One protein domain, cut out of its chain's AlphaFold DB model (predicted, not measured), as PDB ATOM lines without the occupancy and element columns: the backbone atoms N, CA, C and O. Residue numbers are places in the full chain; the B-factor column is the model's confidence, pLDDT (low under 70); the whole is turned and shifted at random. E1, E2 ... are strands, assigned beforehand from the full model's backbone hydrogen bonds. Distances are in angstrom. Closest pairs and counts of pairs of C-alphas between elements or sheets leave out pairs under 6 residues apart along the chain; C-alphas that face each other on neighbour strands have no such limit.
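What this domain is: This is residues 457 to 570 of the 570 residues of the protein "Alginate lyase family protein" of Nonomuraea deserti (UniProt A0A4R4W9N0). One twisted sheet is folded back on itself into two walls, partly face to face, because its two longest strands, E4 and E5, each bend sharply. One wall holds E3, the first part of E4, the last part of E5, E6, E9 and E10; the other holds E1, E2, the last part of E4, the first part of E5, E8, E12 and E11, and the short pair E7 and E13 sits near the bend of E5. The 114 printed residues have 13 named strands, E1 to E13 in order along the chain, and no named helix, an all-strand domain. The large sheet is branched and mixed, and E7 and E13 make a second, antiparallel sheet. The whole is compact, with a radius of gyration of the C-alphas of 13.0 A and spans of 36 by 33 by 23 A.

Where its parts are: E5, residues 499 to 515, measures 17.1 A and bends by 145 degrees at residue 508. E4, residues 483 to 496, measures 16.2 A and bends by 141 degrees at residue 490. E3, residues 474 to 480, measures 20.2 A, and E6, residues 520 to 524, 12.9 A. E9 is residues 547 to 550, 10.1 A long. The three-residue strands are E1, 463 to 465; E2, 468 to 470; E7, 528 to 530; E8, 539 to 541; E10, 553 to 555; E11, 558 to 560; E12, 563 to 565; and E13, 567 to 569. C-alpha 463 is at (229.282, 229.509, 145.144) and C-alpha 569 at (237.530, 243.610, 130.560).

How they stand to each other: E3, E4, E5 and E6 form a meander, each strand the antiparallel neighbour of the one before. In the hairpin E4 and E5, N 488 and O 511 are 2.8 A apart and N 496 and O 499 2.8 A, within hydrogen-bond range. E2 and E3 lie on one side of E4, where N 469 and O 495 are 2.9 A apart and N 476 and O 487 2.9 A. E1 is antiparallel to E2, with N 463 and O 470 at 2.8 A. On the other side of E5 from E4 lie E6, with N 514 and O 522 at 2.9 A, and E8, with N 503 and O 539 at 2.9 A. E9 is parallel to E6, with N 521 and O 547 at 2.8 A, and E10 is antiparallel to E9, with N 550 and O 553 at 2.8 A. E12 is antiparallel to E8, with N 540 and O 564 at 2.9 A, and to E11, with N 558 and O 565 at 2.9 A. E10 runs on into E11 at 53 degrees. E7 and E13 are antiparallel, with N 568 and O 529 at 2.8 A; the closest C-alphas of E5 and E13, Val 508 and Ala 569, are 5.8 A apart.

The domain as a whole: The two C-alphas farthest apart, those of Thr 458 and Asp 518, are 38.4 A apart. The printed part has no cut, and no link is long. Its mean pLDDT is 94.9; residues 480 to 482 are under 70.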
ATOM      1  N   TRP A 457     219.921 233.489 140.276       97.44
ATOM      2  CA  TRP A 457     218.757 234.365 140.232       97.44
ATOM      3  C   TRP A 457     218.826 235.534 141.227       97.44
ATOM      4  O   TRP A 457     217.873 236.312 141.350       97.44
ATOM      5  N   THR A 458     219.915 235.630 141.989       95.50
ATOM      6  CA  THR A 458     220.197 236.714 142.940       95.50
ATOM      7  C   THR A 458     221.364 237.549 142.434       95.50
ATOM      8  O   THR A 458     221.878 237.308 141.344       95.50
ATOM      9  N   THR A 459     221.817 238.538 143.203       92.69
ATOM     10  CA  THR A 459     223.108 239.204 142.963       92.69
ATOM     11  C   THR A 459     224.259 238.191 142.901       92.69
ATOM     12  O   THR A 459     224.130 237.067 143.407       92.69
ATOM     13  N   ARG A 460     225.352 238.576 142.224       91.88
ATOM     14  CA  ARG A 460     226.557 237.750 142.086       91.88
ATOM     15  C   ARG A 460     227.125 237.425 143.471       91.88
ATOM     16  O   ARG A 460     227.085 238.275 144.363       91.88
ATOM     17  N   ALA A 461     227.579 236.195 143.661       94.81
ATOM     18  CA  ALA A 461     228.125 235.705 144.920       94.81
ATOM     19  C   ALA A 461     228.940 234.434 144.648       94.81
ATOM     20  O   ALA A 461     228.476 233.616 143.853       94.81
ATOM     21  N   PRO A 462     230.087 234.228 145.321       96.50
ATOM     22  CA  PRO A 462     230.873 233.006 145.187       96.50
ATOM     23  C   PRO A 462     230.068 231.798 145.668       96.50
ATOM     24  O   PRO A 462     229.541 231.794 146.785       96.50
ATOM     25  N   ARG A 463     229.960 230.770 144.825       97.62
ATOM     26  CA  ARG A 463     229.282 229.509 145.144       97.62
ATOM     27  C   ARG A 463     230.071 228.322 144.635       97.62
ATOM     28  O   ARG A 463     230.638 228.377 143.550       97.62
ATOM     29  N   SER A 464     230.009 227.233 145.389       97.88
ATOM     30  CA  SER A 464     230.586 225.950 144.995       97.88
ATOM     31  C   SER A 464     229.493 224.935 144.665       97.88
ATOM     32  O   SER A 464     228.456 224.884 145.333       97.88
ATOM     33  N   PHE A 465     229.721 224.141 143.621       98.12
ATOM     34  CA  PHE A 465     228.830 223.082 143.149       98.12
ATOM     35  C   PHE A 465     229.637 222.026 142.388       98.12
ATOM     36  O   PHE A 465     230.342 222.325 141.424       98.12
ATOM     37  N   GLY A 466     229.541 220.766 142.820       96.12
ATOM     38  CA  GLY A 466     230.392 219.702 142.285       96.12
ATOM     39  C   GLY A 466     231.872 220.056 142.464       96.12
ATOM     40  O   GLY A 466     232.283 220.441 143.554       96.12
ATOM     41  N   SER A 467     232.651 219.966 141.387       95.94
ATOM     42  CA  SER A 467     234.063 220.371 141.360       95.94
ATOM     43  C   SER A 467     234.279 221.874 141.159       95.94
ATOM     44  O   SER A 467     235.426 222.304 141.125       95.94
ATOM     45  N   TYR A 468     233.231 222.672 140.941       97.88
ATOM     46  CA  TYR A 468     233.363 224.066 140.516       97.88
ATOM     47  C   TYR A 468     233.156 225.054 141.662       97.88
ATOM     48  O   TYR A 468     232.287 224.851 142.509       97.88
ATOM     49  N   THR A 469     233.892 226.164 141.614       98.06
ATOM     50  CA  THR A 469     233.573 227.406 142.326       98.06
ATOM     51  C   THR A 469     233.430 228.525 141.301       98.06
ATOM     52  O   THR A 469     234.270 228.673 140.416       98.06
ATOM     53  N   PHE A 470     232.343 229.286 141.389       98.25
ATOM     54  CA  PHE A 470     232.024 230.368 140.463       98.25
ATOM     55  C   PHE A 470     231.269 231.483 141.186       98.25
ATOM     56  O   PHE A 470     230.435 231.205 142.051       98.25
ATOM     57  N   ASP A 471     231.542 232.741 140.843       97.50
ATOM     58  CA  ASP A 471     230.969 233.905 141.527       97.50
ATOM     59  C   ASP A 471     229.915 234.683 140.730       97.50
ATOM     60  O   ASP A 471     229.223 235.527 141.305       97.50
ATOM     61  N   GLY A 472     229.769 234.402 139.435       97.62
ATOM     62  CA  GLY A 472     228.929 235.194 138.544       97.62
ATOM     63  C   GLY A 472     227.470 234.753 138.420       97.62
ATOM     64  O   GLY A 472     226.900 234.070 139.281       97.62
ATOM     65  N   LYS A 473     226.821 235.186 137.331       97.88
ATOM     66  CA  LYS A 473     225.384 234.965 137.086       97.88
ATOM     67  C   LYS A 473     225.074 233.725 136.271       97.88
ATOM     68  O   LYS A 473     224.043 233.101 136.517       97.88
ATOM     69  N   LEU A 474     225.930 233.384 135.317       98.50
ATOM     70  CA  LEU A 474     225.752 232.223 134.455       98.50
ATOM     71  C   LEU A 474     227.109 231.612 134.118       98.50
ATOM     72  O   LEU A 474     228.034 232.341 133.761       98.50
ATOM     73  N   LEU A 475     227.194 230.289 134.209       98.62
ATOM     74  CA  LEU A 475     228.316 229.496 133.729       98.62
ATOM     75  C   LEU A 475     227.776 228.366 132.858       98.62
ATOM     76  O   LEU A 475     226.869 227.646 133.271       98.62
ATOM     77  N   TYR A 476     228.378 228.165 131.696       98.44
ATOM     78  CA  TYR A 476     228.342 226.889 130.995       98.44
ATOM     79  C   TYR A 476     229.777 226.473 130.701       98.44
ATOM     80  O   TYR A 476     230.530 227.240 130.111       98.44
ATOM     81  N   ALA A 477     230.181 225.278 131.119       96.06
ATOM     82  CA  ALA A 477     231.514 224.771 130.828       96.06
ATOM     83  C   ALA A 477     231.444 223.324 130.354       96.06
ATOM     84  O   ALA A 477     230.957 222.452 131.069       96.06
ATOM     85  N   ARG A 478     231.951 223.070 129.149       92.31
ATOM     86  CA  ARG A 478     232.037 221.749 128.530       92.31
ATOM     87  C   ARG A 478     233.478 221.273 128.516       92.31
ATOM     88  O   ARG A 478     234.379 222.015 128.114       92.31
ATOM     89  N   THR A 479     233.675 220.014 128.886       78.06
ATOM     90  CA  THR A 479     234.960 219.321 128.760       78.06
ATOM     91  C   THR A 479     234.761 218.012 128.010       78.06
ATOM     92  O   THR A 479     233.934 217.201 128.412       78.06
ATOM     93  N   GLY A 480     235.510 217.792 126.929       67.69
ATOM     94  CA  GLY A 480     235.419 216.559 126.147       67.69
ATOM     95  C   GLY A 480     236.457 216.480 125.027       67.69
ATOM     96  O   GLY A 480     237.289 217.372 124.875       67.69
ATOM     97  N   ALA A 481     236.385 215.411 124.225       57.59
ATOM     98  CA  ALA A 481     237.316 215.145 123.121       57.59
ATOM     99  C   ALA A 481     237.331 216.250 122.044       57.59
ATOM    100  O   ALA A 481     238.348 216.462 121.394       57.59
ATOM    101  N   ALA A 482     236.226 216.987 121.897       60.47
ATOM    102  CA  ALA A 482     236.083 218.115 120.973       60.47
ATOM    103  C   ALA A 482     236.639 219.452 121.519       60.47
ATOM    104  O   ALA A 482     236.315 220.513 120.988       60.47
ATOM    105  N   GLY A 483     237.422 219.417 122.602       74.25
ATOM    106  CA  GLY A 483     238.010 220.598 123.233       74.25
ATOM    107  C   GLY A 483     237.186 221.172 124.389       74.25
ATOM    108  O   GLY A 483     236.116 220.670 124.759       74.25
ATOM    109  N   GLN A 484     237.715 222.240 124.985       85.25
ATOM    110  CA  GLN A 484     237.098 222.946 126.107       85.25
ATOM    111  C   GLN A 484     236.275 224.131 125.597       85.25
ATOM    112  O   GLN A 484     236.727 224.876 124.730       85.25
ATOM    113  N   SER A 485     235.080 224.317 126.159       92.94
ATOM    114  CA  SER A 485     234.265 225.514 125.940       92.94
ATOM    115  C   SER A 485     233.815 226.057 127.285       92.94
ATOM    116  O   SER A 485     233.256 225.305 128.078       92.94
ATOM    117  N   ILE A 486     234.032 227.342 127.542       96.81
ATOM    118  CA  ILE A 486     233.577 228.043 128.745       96.81
ATOM    119  C   ILE A 486     232.762 229.250 128.299       96.81
ATOM    120  O   ILE A 486     233.181 229.975 127.408       96.81
ATOM    121  N   VAL A 487     231.611 229.457 128.920       98.12
ATOM    122  CA  VAL A 487     230.742 230.623 128.773       98.12
ATOM    123  C   VAL A 487     230.483 231.177 130.165       98.12
ATOM    124  O   VAL A 487     230.120 230.423 131.067       98.12
ATOM    125  N   MET A 488     230.657 232.482 130.335       98.19
ATOM    126  CA  MET A 488     230.502 233.181 131.604       98.19
ATOM    127  C   MET A 488     229.762 234.502 131.406       98.19
ATOM    128  O   MET A 488     230.028 235.227 130.448       98.19
ATOM    129  N   VAL A 489     228.869 234.834 132.339       98.19
ATOM    130  CA  VAL A 489     228.179 236.134 132.394       98.19
ATOM    131  C   VAL A 489     228.280 236.720 133.800       98.19
ATOM    132  O   VAL A 489     227.963 236.032 134.778       98.19
ATOM    133  N   ASP A 490     228.672 237.996 133.879       96.81
ATOM    134  CA  ASP A 490     228.770 238.813 135.102       96.81
ATOM    135  C   ASP A 490     229.533 238.102 136.234       96.81
ATOM    136  O   ASP A 490     229.014 237.921 137.335       96.81
ATOM    137  N   GLY A 491     230.749 237.633 135.934       97.19
ATOM    138  CA  GLY A 491     231.609 236.889 136.862       97.19
ATOM    139  C   GLY A 491     233.072 237.322 136.802       97.19
ATOM    140  O   GLY A 491     233.495 237.965 135.841       97.19
ATOM    141  N   THR A 492     233.837 236.974 137.835       97.75
ATOM    142  CA  THR A 492     235.284 237.241 137.919       97.75
ATOM    143  C   THR A 492     236.114 235.971 137.990       97.75
ATOM    144  O   THR A 492     237.251 235.976 137.537       97.75
ATOM    145  N   SER A 493     235.573 234.875 138.523       97.69
ATOM    146  CA  SER A 493     236.363 233.675 138.803       97.69
ATOM    147  C   SER A 493     235.595 232.404 138.480       97.69
ATOM    148  O   SER A 493     234.452 232.231 138.898       97.69
ATOM    149  N   ILE A 494     236.243 231.496 137.754       98.19
ATOM    150  CA  ILE A 494     235.821 230.109 137.574       98.19
ATOM    151  C   ILE A 494     236.988 229.234 138.004       98.19
ATOM    152  O   ILE A 494     238.053 229.256 137.385       98.19
ATOM    153  N   GLU A 495     236.765 228.415 139.018       97.81
ATOM    154  CA  GLU A 495     237.715 227.412 139.479       97.81
ATOM    155  C   GLU A 495     237.112 226.018 139.343       97.81
ATOM    156  O   GLU A 495     235.901 225.832 139.480       97.81
ATOM    157  N   ARG A 496     237.968 225.028 139.092       96.12
ATOM    158  CA  ARG A 496     237.621 223.609 139.113       96.12
ATOM    159  C   ARG A 496     238.661 222.843 139.919       96.12
ATOM    160  O   ARG A 496     239.844 222.916 139.605       96.12
ATOM    161  N   ASP A 497     238.223 222.126 140.949       95.94
ATOM    162  CA  ASP A 497     239.084 221.378 141.875       95.94
ATOM    163  C   ASP A 497     240.197 222.263 142.482       95.94
ATOM    164  O   ASP A 497     241.343 221.848 142.640       95.94
ATOM    165  N   GLY A 498     239.859 223.528 142.770       94.38
ATOM    166  CA  GLY A 498     240.781 224.557 143.273       94.38
ATOM    167  C   GLY A 498     241.752 225.129 142.232       94.38
ATOM    168  O   GLY A 498     242.526 226.028 142.551       94.38
ATOM    169  N   ALA A 499     241.736 224.639 140.989       96.06
ATOM    170  CA  ALA A 499     242.527 225.193 139.900       96.06
ATOM    171  C   ALA A 499     241.741 226.275 139.148       96.06
ATOM    172  O   ALA A 499     240.591 226.068 138.758       96.06
ATOM    173  N   ILE A 500     242.391 227.408 138.881       96.88
ATOM    174  CA  ILE A 500     241.824 228.495 138.077       96.88
ATOM    175  C   ILE A 500     241.569 227.995 136.652       96.88
ATOM    176  O   ILE A 500     242.479 227.473 136.007       96.88
ATOM    177  N   LEU A 501     240.345 228.188 136.159       96.88
ATOM    178  CA  LEU A 501     239.992 228.076 134.743       96.88
ATOM    179  C   LEU A 501     239.928 229.451 134.083       96.88
ATOM    180  O   LEU A 501     240.462 229.632 132.991       96.88
ATOM    181  N   VAL A 502     239.292 230.406 134.760       97.88
ATOM    182  CA  VAL A 502     239.219 231.815 134.368       97.88
ATOM    183  C   VAL A 502     239.340 232.661 135.631       97.88
ATOM    184  O   VAL A 502     238.670 232.373 136.619       97.88
ATOM    185  N   MET A 503     240.164 233.702 135.602       98.06
ATOM    186  CA  MET A 503     240.241 234.711 136.660       98.06
ATOM    187  C   MET A 503     240.398 236.088 136.026       98.06
ATOM    188  O   MET A 503     241.320 236.307 135.250       98.06
ATOM    189  N   SER A 504     239.512 237.017 136.353       97.62
ATOM    190  CA  SER A 504     239.520 238.390 135.863       97.62
ATOM    191  C   SER A 504     239.638 239.358 137.042       97.62
ATOM    192  O   SER A 504     238.918 239.179 138.026       97.62
ATOM    193  N   PRO A 505     240.486 240.402 136.960       96.44
ATOM    194  CA  PRO A 505     240.555 241.444 137.988       96.44
ATOM    195  C   PRO A 505     239.224 242.178 138.204       96.44
ATOM    196  O   PRO A 505     238.943 242.650 139.304       96.44
ATOM    197  N   GLU A 506     238.399 242.253 137.156       94.75
ATOM    198  CA  GLU A 506     237.101 242.925 137.164       94.75
ATOM    199  C   GLU A 506     235.985 242.023 136.609       94.75
ATOM    200  O   GLU A 506     236.262 241.097 135.837       94.75
ATOM    201  N   PRO A 507     234.714 242.258 136.986       95.31
ATOM    202  CA  PRO A 507     233.581 241.488 136.479       95.31
ATOM    203  C   PRO A 507     233.482 241.562 134.957       95.31
ATOM    204  O   PRO A 507     233.370 242.642 134.383       95.31
ATOM    205  N   VAL A 508     233.470 240.404 134.301       97.06
ATOM    206  CA  VAL A 508     233.328 240.326 132.848       97.06
ATOM    207  C   VAL A 508     231.848 240.219 132.498       97.06
ATOM    208  O   VAL A 508     231.169 239.291 132.942       97.06
ATOM    209  N   LYS A 509     231.348 241.166 131.695       96.69
ATOM    210  CA  LYS A 509     229.947 241.206 131.241       96.69
ATOM    211  C   LYS A 509     229.545 239.902 130.550       96.69
ATOM    212  O   LYS A 509     228.569 239.277 130.953       96.69
ATOM    213  N   ASP A 510     230.313 239.502 129.545       97.94
ATOM    214  CA  ASP A 510     230.145 238.279 128.768       97.94
ATOM    215  C   ASP A 510     231.514 237.773 128.302       97.94
ATOM    216  O   ASP A 510     232.369 238.555 127.886       97.94
ATOM    217  N   LEU A 511     231.730 236.466 128.415       98.38
ATOM    218  CA  LEU A 511     232.954 235.799 127.992       98.38
ATOM    219  C   LEU A 511     232.606 234.428 127.431       98.38
ATOM    220  O   LEU A 511     231.942 233.637 128.101       98.38
ATOM    221  N   ALA A 512     233.131 234.118 126.254       98.19
ATOM    222  CA  ALA A 512     233.238 232.764 125.750       98.19
ATOM    223  C   ALA A 512     234.705 232.432 125.462       98.19
ATOM    224  O   ALA A 512     235.426 233.227 124.866       98.19
ATOM    225  N   VAL A 513     235.149 231.254 125.891       97.62
ATOM    226  CA  VAL A 513     236.479 230.712 125.608       97.62
ATOM    227  C   VAL A 513     236.305 229.355 124.948       97.62
ATOM    228  O   VAL A 513     235.671 228.471 125.526       97.62
ATOM    229  N   ARG A 514     236.879 229.167 123.760       95.81
ATOM    230  CA  ARG A 514     236.917 227.875 123.058       95.81
ATOM    231  C   ARG A 514     238.361 227.509 122.759       95.81
ATOM    232  O   ARG A 514     239.073 228.295 122.145       95.81
ATOM    233  N   ILE A 515     238.777 226.319 123.176       92.75
ATOM    234  CA  ILE A 515     240.131 225.810 122.938       92.75
ATOM    235  C   ILE A 515     240.046 224.666 121.932       92.75
ATOM    236  O   ILE A 515     239.468 223.616 122.235       92.75
ATOM    237  N   GLY A 516     240.598 224.895 120.741       86.88
ATOM    238  CA  GLY A 516     240.708 223.904 119.677       86.88
ATOM    239  C   GLY A 516     241.740 222.819 119.991       86.88
ATOM    240  O   GLY A 516     242.634 222.998 120.820       86.88
ATOM    241  N   ALA A 517     241.624 221.672 119.317       84.62
ATOM    242  CA  ALA A 517     242.586 220.573 119.448       84.62
ATOM    243  C   ALA A 517     243.988 220.932 118.911       84.62
ATOM    244  O   ALA A 517     244.976 220.310 119.293       84.62
ATOM    245  N   ASP A 518     244.065 221.946 118.051       88.75
ATOM    246  CA  ASP A 518     245.284 222.554 117.512       88.75
ATOM    247  C   ASP A 518     245.976 223.520 118.494       88.75
ATOM    248  O   ASP A 518     247.067 224.011 118.213       88.75
ATOM    249  N   GLY A 519     245.363 223.783 119.653       90.69
ATOM    250  CA  GLY A 519     245.855 224.741 120.638       90.69
ATOM    251  C   GLY A 519     245.422 226.185 120.370       90.69
ATOM    252  O   GLY A 519     245.836 227.073 121.116       90.69
ATOM    253  N   THR A 520     244.588 226.455 119.365       95.75
ATOM    254  CA  THR A 520     244.046 227.801 119.135       95.75
ATOM    255  C   THR A 520     243.006 228.131 120.204       95.75
ATOM    256  O   THR A 520     242.049 227.380 120.421       95.75
ATOM    257  N   VAL A 521     243.185 229.260 120.894       97.44
ATOM    258  CA  VAL A 521     242.255 229.752 121.916       97.44
ATOM    259  C   VAL A 521     241.452 230.915 121.352       97.44
ATOM    260  O   VAL A 521     241.979 232.004 121.140       97.44
ATOM    261  N   HIS A 522     240.157 230.706 121.151       97.94
ATOM    262  CA  HIS A 522     239.225 231.775 120.816       97.94
ATOM    263  C   HIS A 522     238.649 232.373 122.095       97.94
ATOM    264  O   HIS A 522     238.144 231.634 122.943       97.94
ATOM    265  N   ILE A 523     238.722 233.694 122.216       98.31
ATOM    266  CA  ILE A 523     238.159 234.483 123.305       98.31
ATOM    267  C   ILE A 523     237.173 235.466 122.679       98.31
ATOM    268  O   ILE A 523     237.568 236.301 121.871       98.31
ATOM    269  N   ASP A 524     235.907 235.393 123.064       98.12
ATOM    270  CA  ASP A 524     234.854 236.251 122.530       98.12
ATOM    271  C   ASP A 524     234.148 236.983 123.681       98.12
ATOM    272  O   ASP A 524     233.730 236.359 124.660       98.12
ATOM    273  N   GLY A 525     234.000 238.305 123.583       97.19
ATOM    274  CA  GLY A 525     233.299 239.114 124.581       97.19
ATOM    275  C   GLY A 525     233.118 240.578 124.175       97.19
ATOM    276  O   GLY A 525     234.070 241.233 123.737       97.19
ATOM    277  N   SER A 526     231.904 241.113 124.351       93.69
ATOM    278  CA  SER A 526     231.495 242.425 123.810       93.69
ATOM    279  C   SER A 526     232.284 243.623 124.363       93.69
ATOM    280  O   SER A 526     232.403 244.651 123.698       93.69
ATOM    281  N   GLY A 527     232.845 243.497 125.570       93.06
ATOM    282  CA  GLY A 527     233.643 244.534 126.236       93.06
ATOM    283  C   GLY A 527     235.146 244.254 126.289       93.06
ATOM    284  O   GLY A 527     235.866 244.971 126.981       93.06
ATOM    285  N   LEU A 528     235.632 243.204 125.622       97.38
ATOM    286  CA  LEU A 528     237.012 242.754 125.785       97.38
ATOM    287  C   LEU A 528     237.992 243.496 124.875       97.38
ATOM    288  O   LEU A 528     237.704 243.804 123.719       97.38
ATOM    289  N   THR A 529     239.198 243.730 125.392       97.31
ATOM    290  CA  THR A 529     240.329 244.271 124.624       97.31
ATOM    291  C   THR A 529     241.602 243.488 124.831       97.31
ATOM    292  O   THR A 529     241.796 242.899 125.887       97.31
ATOM    293  N   ALA A 530     242.489 243.516 123.835       97.94
ATOM    294  CA  ALA A 530     243.775 242.845 123.916       97.94
ATOM    295  C   ALA A 530     244.621 243.398 125.077       97.94
ATOM    296  O   ALA A 530     244.853 244.604 125.168       97.94
ATOM    297  N   SER A 531     245.099 242.513 125.949       97.69
ATOM    298  CA  SER A 531     246.029 242.844 127.028       97.69
ATOM    299  C   SER A 531     246.789 241.599 127.466       97.69
ATOM    300  O   SER A 531     246.187 240.557 127.708       97.69
ATOM    301  N   VAL A 532     248.105 241.723 127.616       98.00
ATOM    302  CA  VAL A 532     248.988 240.643 128.095       98.00
ATOM    303  C   VAL A 532     249.498 240.880 129.517       98.00
ATOM    304  O   VAL A 532     250.307 240.107 130.014       98.00
ATOM    305  N   ASP A 533     249.062 241.968 130.153       96.81
ATOM    306  CA  ASP A 533     249.492 242.391 131.486       96.81
ATOM    307  C   ASP A 533     248.736 241.602 132.566       96.81
ATOM    308  O   ASP A 533     247.536 241.839 132.722       96.81
ATOM    309  N   PRO A 534     249.387 240.712 133.339       94.88
ATOM    310  CA  PRO A 534     248.706 239.875 134.329       94.88
ATOM    311  C   PRO A 534     247.963 240.645 135.427       94.88
ATOM    312  O   PRO A 534     247.088 240.076 136.071       94.88
ATOM    313  N   ALA A 535     248.276 241.929 135.644       94.44
ATOM    314  CA  ALA A 535     247.561 242.767 136.608       94.44
ATOM    315  C   ALA A 535     246.203 243.274 136.090       94.44
ATOM    316  O   ALA A 535     245.374 243.721 136.880       94.44
ATOM    317  N   ARG A 536     245.979 243.242 134.770       95.12
ATOM    318  CA  ARG A 536     244.770 243.772 134.107       95.12
ATOM    319  C   ARG A 536     244.039 242.736 133.260       95.12
ATOM    320  O   ARG A 536     242.834 242.839 133.064       95.12
ATOM    321  N   ALA A 537     244.772 241.781 132.707       97.69
ATOM    322  CA  ALA A 537     244.250 240.771 131.810       97.69
ATOM    323  C   ALA A 537     243.594 239.614 132.572       97.69
ATOM    324  O   ALA A 537     243.951 239.276 133.698       97.69
ATOM    325  N   ILE A 538     242.648 238.983 131.893       98.25
ATOM    326  CA  ILE A 538     241.961 237.769 132.291       98.25
ATOM    327  C   ILE A 538     242.949 236.609 132.152       98.25
ATOM    328  O   ILE A 538     243.466 236.351 131.063       98.25
ATOM    329  N   ALA A 539     243.188 235.902 133.250       98.31
ATOM    330  CA  ALA A 539     243.930 234.657 133.263       98.31
ATOM    331  C   ALA A 539     243.020 233.517 132.793       98.31
ATOM    332  O   ALA A 539     241.956 233.299 133.372       98.31
ATOM    333  N   ILE A 540     243.435 232.775 131.767       97.94
ATOM    334  CA  ILE A 540     242.669 231.658 131.195       97.94
ATOM    335  C   ILE A 540     243.536 230.401 131.197       97.94
ATOM    336  O   ILE A 540     244.669 230.421 130.723       97.94
ATOM    337  N   ALA A 541     243.013 229.286 131.705       96.31
ATOM    338  CA  ALA A 541     243.725 228.012 131.703       96.31
ATOM    339  C   ALA A 541     243.792 227.402 130.298       96.31
ATOM    340  O   ALA A 541     242.868 226.726 129.854       96.31
ATOM    341  N   ALA A 542     244.922 227.599 129.623       95.44
ATOM    342  CA  ALA A 542     245.199 227.051 128.300       95.44
ATOM    343  C   ALA A 542     246.694 226.691 128.172       95.44
ATOM    344  O   ALA A 542     247.445 227.356 127.455       95.44
ATOM    345  N   PRO A 543     247.172 225.636 128.866       92.81
ATOM    346  CA  PRO A 543     248.601 225.308 128.924       92.81
ATOM    347  C   PRO A 543     249.206 224.966 127.554       92.81
ATOM    348  O   PRO A 543     250.400 225.166 127.338       92.81
ATOM    349  N   ALA A 544     248.378 224.467 126.634       92.56
ATOM    350  CA  ALA A 544     248.760 224.094 125.277       92.56
ATOM    351  C   ALA A 544     248.436 225.177 124.232       92.56
ATOM    352  O   ALA A 544     248.446 224.873 123.044       92.56
ATOM    353  N   ALA A 545     248.129 226.416 124.647       95.38
ATOM    354  CA  ALA A 545     247.799 227.485 123.707       95.38
ATOM    355  C   ALA A 545     248.911 227.660 122.656       95.38
ATOM    356  O   ALA A 545     250.087 227.748 123.001       95.38
ATOM    357  N   ALA A 546     248.572 227.715 121.381       95.75
ATOM    358  CA  ALA A 546     249.525 228.007 120.310       95.75
ATOM    359  C   ALA A 546     249.283 229.413 119.754       95.75
ATOM    360  O   ALA A 546     250.221 230.183 119.561       95.75
ATOM    361  N   GLU A 547     248.010 229.757 119.597       97.69
ATOM    362  CA  GLU A 547     247.521 231.022 119.070       97.69
ATOM    363  C   GLU A 547     246.337 231.495 119.917       97.69
ATOM    364  O   GLU A 547     245.624 230.682 120.512       97.69
ATOM    365  N   VAL A 548     246.129 232.813 119.984       98.50
ATOM    366  CA  VAL A 548     244.952 233.401 120.625       98.50
ATOM    367  C   VAL A 548     244.255 234.344 119.657       98.50
ATOM    368  O   VAL A 548     244.875 235.245 119.095       98.50
ATOM    369  N   VAL A 549     242.948 234.150 119.505       98.44
ATOM    370  CA  VAL A 549     242.067 234.970 118.677       98.44
ATOM    371  C   VAL A 549     241.048 235.639 119.593       98.44
ATOM    372  O   VAL A 549     240.234 234.957 120.209       98.44
ATOM    373  N   LEU A 550     241.087 236.965 119.684       98.38
ATOM    374  CA  LEU A 550     240.149 237.771 120.462       98.38
ATOM    375  C   LEU A 550     239.132 238.436 119.530       98.38
ATOM    376  O   LEU A 550     239.524 239.237 118.683       98.38
ATOM    377  N   ASN A 551     237.840 238.135 119.696       96.88
ATOM    378  CA  ASN A 551     236.748 238.682 118.878       96.88
ATOM    379  C   ASN A 551     237.049 238.573 117.367       96.88
ATOM    380  O   ASN A 551     236.978 239.549 116.620       96.88
ATOM    381  N   GLY A 552     237.488 237.387 116.935       96.31
ATOM    382  CA  GLY A 552     237.864 237.106 115.544       96.31
ATOM    383  C   GLY A 552     239.222 237.658 115.081       96.31
ATOM    384  O   GLY A 552     239.610 237.404 113.946       96.31
ATOM    385  N   THR A 553     239.971 238.372 115.930       97.69
ATOM    386  CA  THR A 553     241.274 238.965 115.574       97.69
ATOM    387  C   THR A 553     242.430 238.268 116.303       97.69
ATOM    388  O   THR A 553     242.388 238.182 117.532       97.69
ATOM    389  N   PRO A 554     243.487 237.798 115.612       98.31
ATOM    390  CA  PRO A 554     244.686 237.271 116.268       98.31
ATOM    391  C   PRO A 554     245.362 238.319 117.164       98.31
ATOM    392  O   PRO A 554     245.541 239.471 116.760       98.31
ATOM    393  N   VAL A 555     245.759 237.929 118.377       98.50
ATOM    394  CA  VAL A 555     246.384 238.818 119.374       98.50
ATOM    395  C   VAL A 555     247.582 238.150 120.058       98.50
ATOM    396  O   VAL A 555     247.627 236.925 120.176       98.50
ATOM    397  N   PRO A 556     248.571 238.927 120.542       98.00
ATOM    398  CA  PRO A 556     249.630 238.375 121.379       98.00
ATOM    399  C   PRO A 556     249.068 237.895 122.724       98.00
ATOM    400  O   PRO A 556     248.093 238.444 123.236       98.00
ATOM    401  N   PHE A 557     249.739 236.915 123.331       98.38
ATOM    402  CA  PHE A 557     249.429 236.451 124.680       98.38
ATOM    403  C   PHE A 557     250.697 236.250 125.510       98.38
ATOM    404  O   PHE A 557     251.757 235.903 124.987       98.38
ATOM    405  N   HIS A 558     250.582 236.453 126.819       97.94
ATOM    406  CA  HIS A 558     251.600 236.072 127.793       97.94
ATOM    407  C   HIS A 558     251.209 234.745 128.447       97.94
ATOM    408  O   HIS A 558     250.029 234.518 128.707       97.94
ATOM    409  N   ARG A 559     252.181 233.867 128.714       97.56
ATOM    410  CA  ARG A 559     251.966 232.601 129.425       97.56
ATOM    411  C   ARG A 559     252.711 232.614 130.750       97.56
ATOM    412  O   ARG A 559     253.920 232.827 130.756       97.56
ATOM    413  N   ASP A 560     251.999 232.262 131.813       96.88
ATOM    414  CA  ASP A 560     252.562 231.974 133.130       96.88
ATOM    415  C   ASP A 560     252.058 230.604 133.610       96.88
ATOM    416  O   ASP A 560     250.872 230.395 133.889       96.88
ATOM    417  N   GLY A 561     252.954 229.616 133.610       95.44
ATOM    418  CA  GLY A 561     252.618 228.225 133.902       95.44
ATOM    419  C   GLY A 561     251.509 227.676 132.994       95.44
ATOM    420  O   GLY A 561     251.712 227.461 131.799       95.44
ATOM    421  N   ARG A 562     250.336 227.404 133.582       95.69
ATOM    422  CA  ARG A 562     249.152 226.860 132.885       95.69
ATOM    423  C   ARG A 562     248.199 227.936 132.360       95.69
ATOM    424  O   ARG A 562     247.233 227.589 131.679       95.69
ATOM    425  N   LEU A 563     248.429 229.197 132.716       97.88
ATOM    426  CA  LEU A 563     247.544 230.312 132.416       97.88
ATOM    427  C   LEU A 563     248.095 231.127 131.247       97.88
ATOM    428  O   LEU A 563     249.308 231.275 131.087       97.88
ATOM    429  N   ILE A 564     247.185 231.666 130.443       98.38
ATOM    430  CA  ILE A 564     247.481 232.671 129.428       98.38
ATOM    431  C   ILE A 564     246.744 233.975 129.733       98.38
ATOM    432  O   ILE A 564     245.678 233.961 130.346       98.38
ATOM    433  N   TYR A 565     247.305 235.080 129.249       98.56
ATOM    434  CA  TYR A 565     246.780 236.435 129.377       98.56
ATOM    435  C   TYR A 565     246.788 237.087 127.999       98.56
ATOM    436  O   TYR A 565     247.855 237.261 127.407       98.56
ATOM    437  N   ALA A 566     245.607 237.407 127.481       97.88
ATOM    438  CA  ALA A 566     245.455 237.978 126.140       97.88
ATOM    439  C   ALA A 566     244.322 239.005 126.025       97.88
ATOM    440  O   ALA A 566     244.295 239.783 125.073       97.88
ATOM    441  N   ALA A 567     243.392 239.028 126.981       97.81
ATOM    442  CA  ALA A 567     242.226 239.898 126.962       97.81
ATOM    443  C   ALA A 567     241.992 240.518 128.341       97.81
ATOM    444  O   ALA A 567     242.251 239.869 129.344       97.81
ATOM    445  N   ALA A 568     241.476 241.740 128.399       97.00
ATOM    446  CA  ALA A 568     241.030 242.423 129.611       97.00
ATOM    447  C   ALA A 568     239.594 242.931 129.425       97.00
ATOM    448  O   ALA A 568     239.223 243.341 128.319       97.00
ATOM    449  N   ALA A 569     238.810 242.911 130.504       93.06
ATOM    450  CA  ALA A 569     237.530 243.610 130.560       93.06
ATOM    451  C   ALA A 569     237.757 245.133 130.562       93.06
ATOM    452  O   ALA A 569     238.802 245.604 131.015       93.06
ATOM    453  N   ARG A 570     236.804 245.878 130.000       80.06
ATOM    454  CA  ARG A 570     236.759 247.343 130.030       80.06
ATOM    455  C   ARG A 570     235.750 247.860 131.036       80.06
ATOM    456  O   ARG A 570     234.700 247.191 131.182       80.06
TER     457      ARG A 570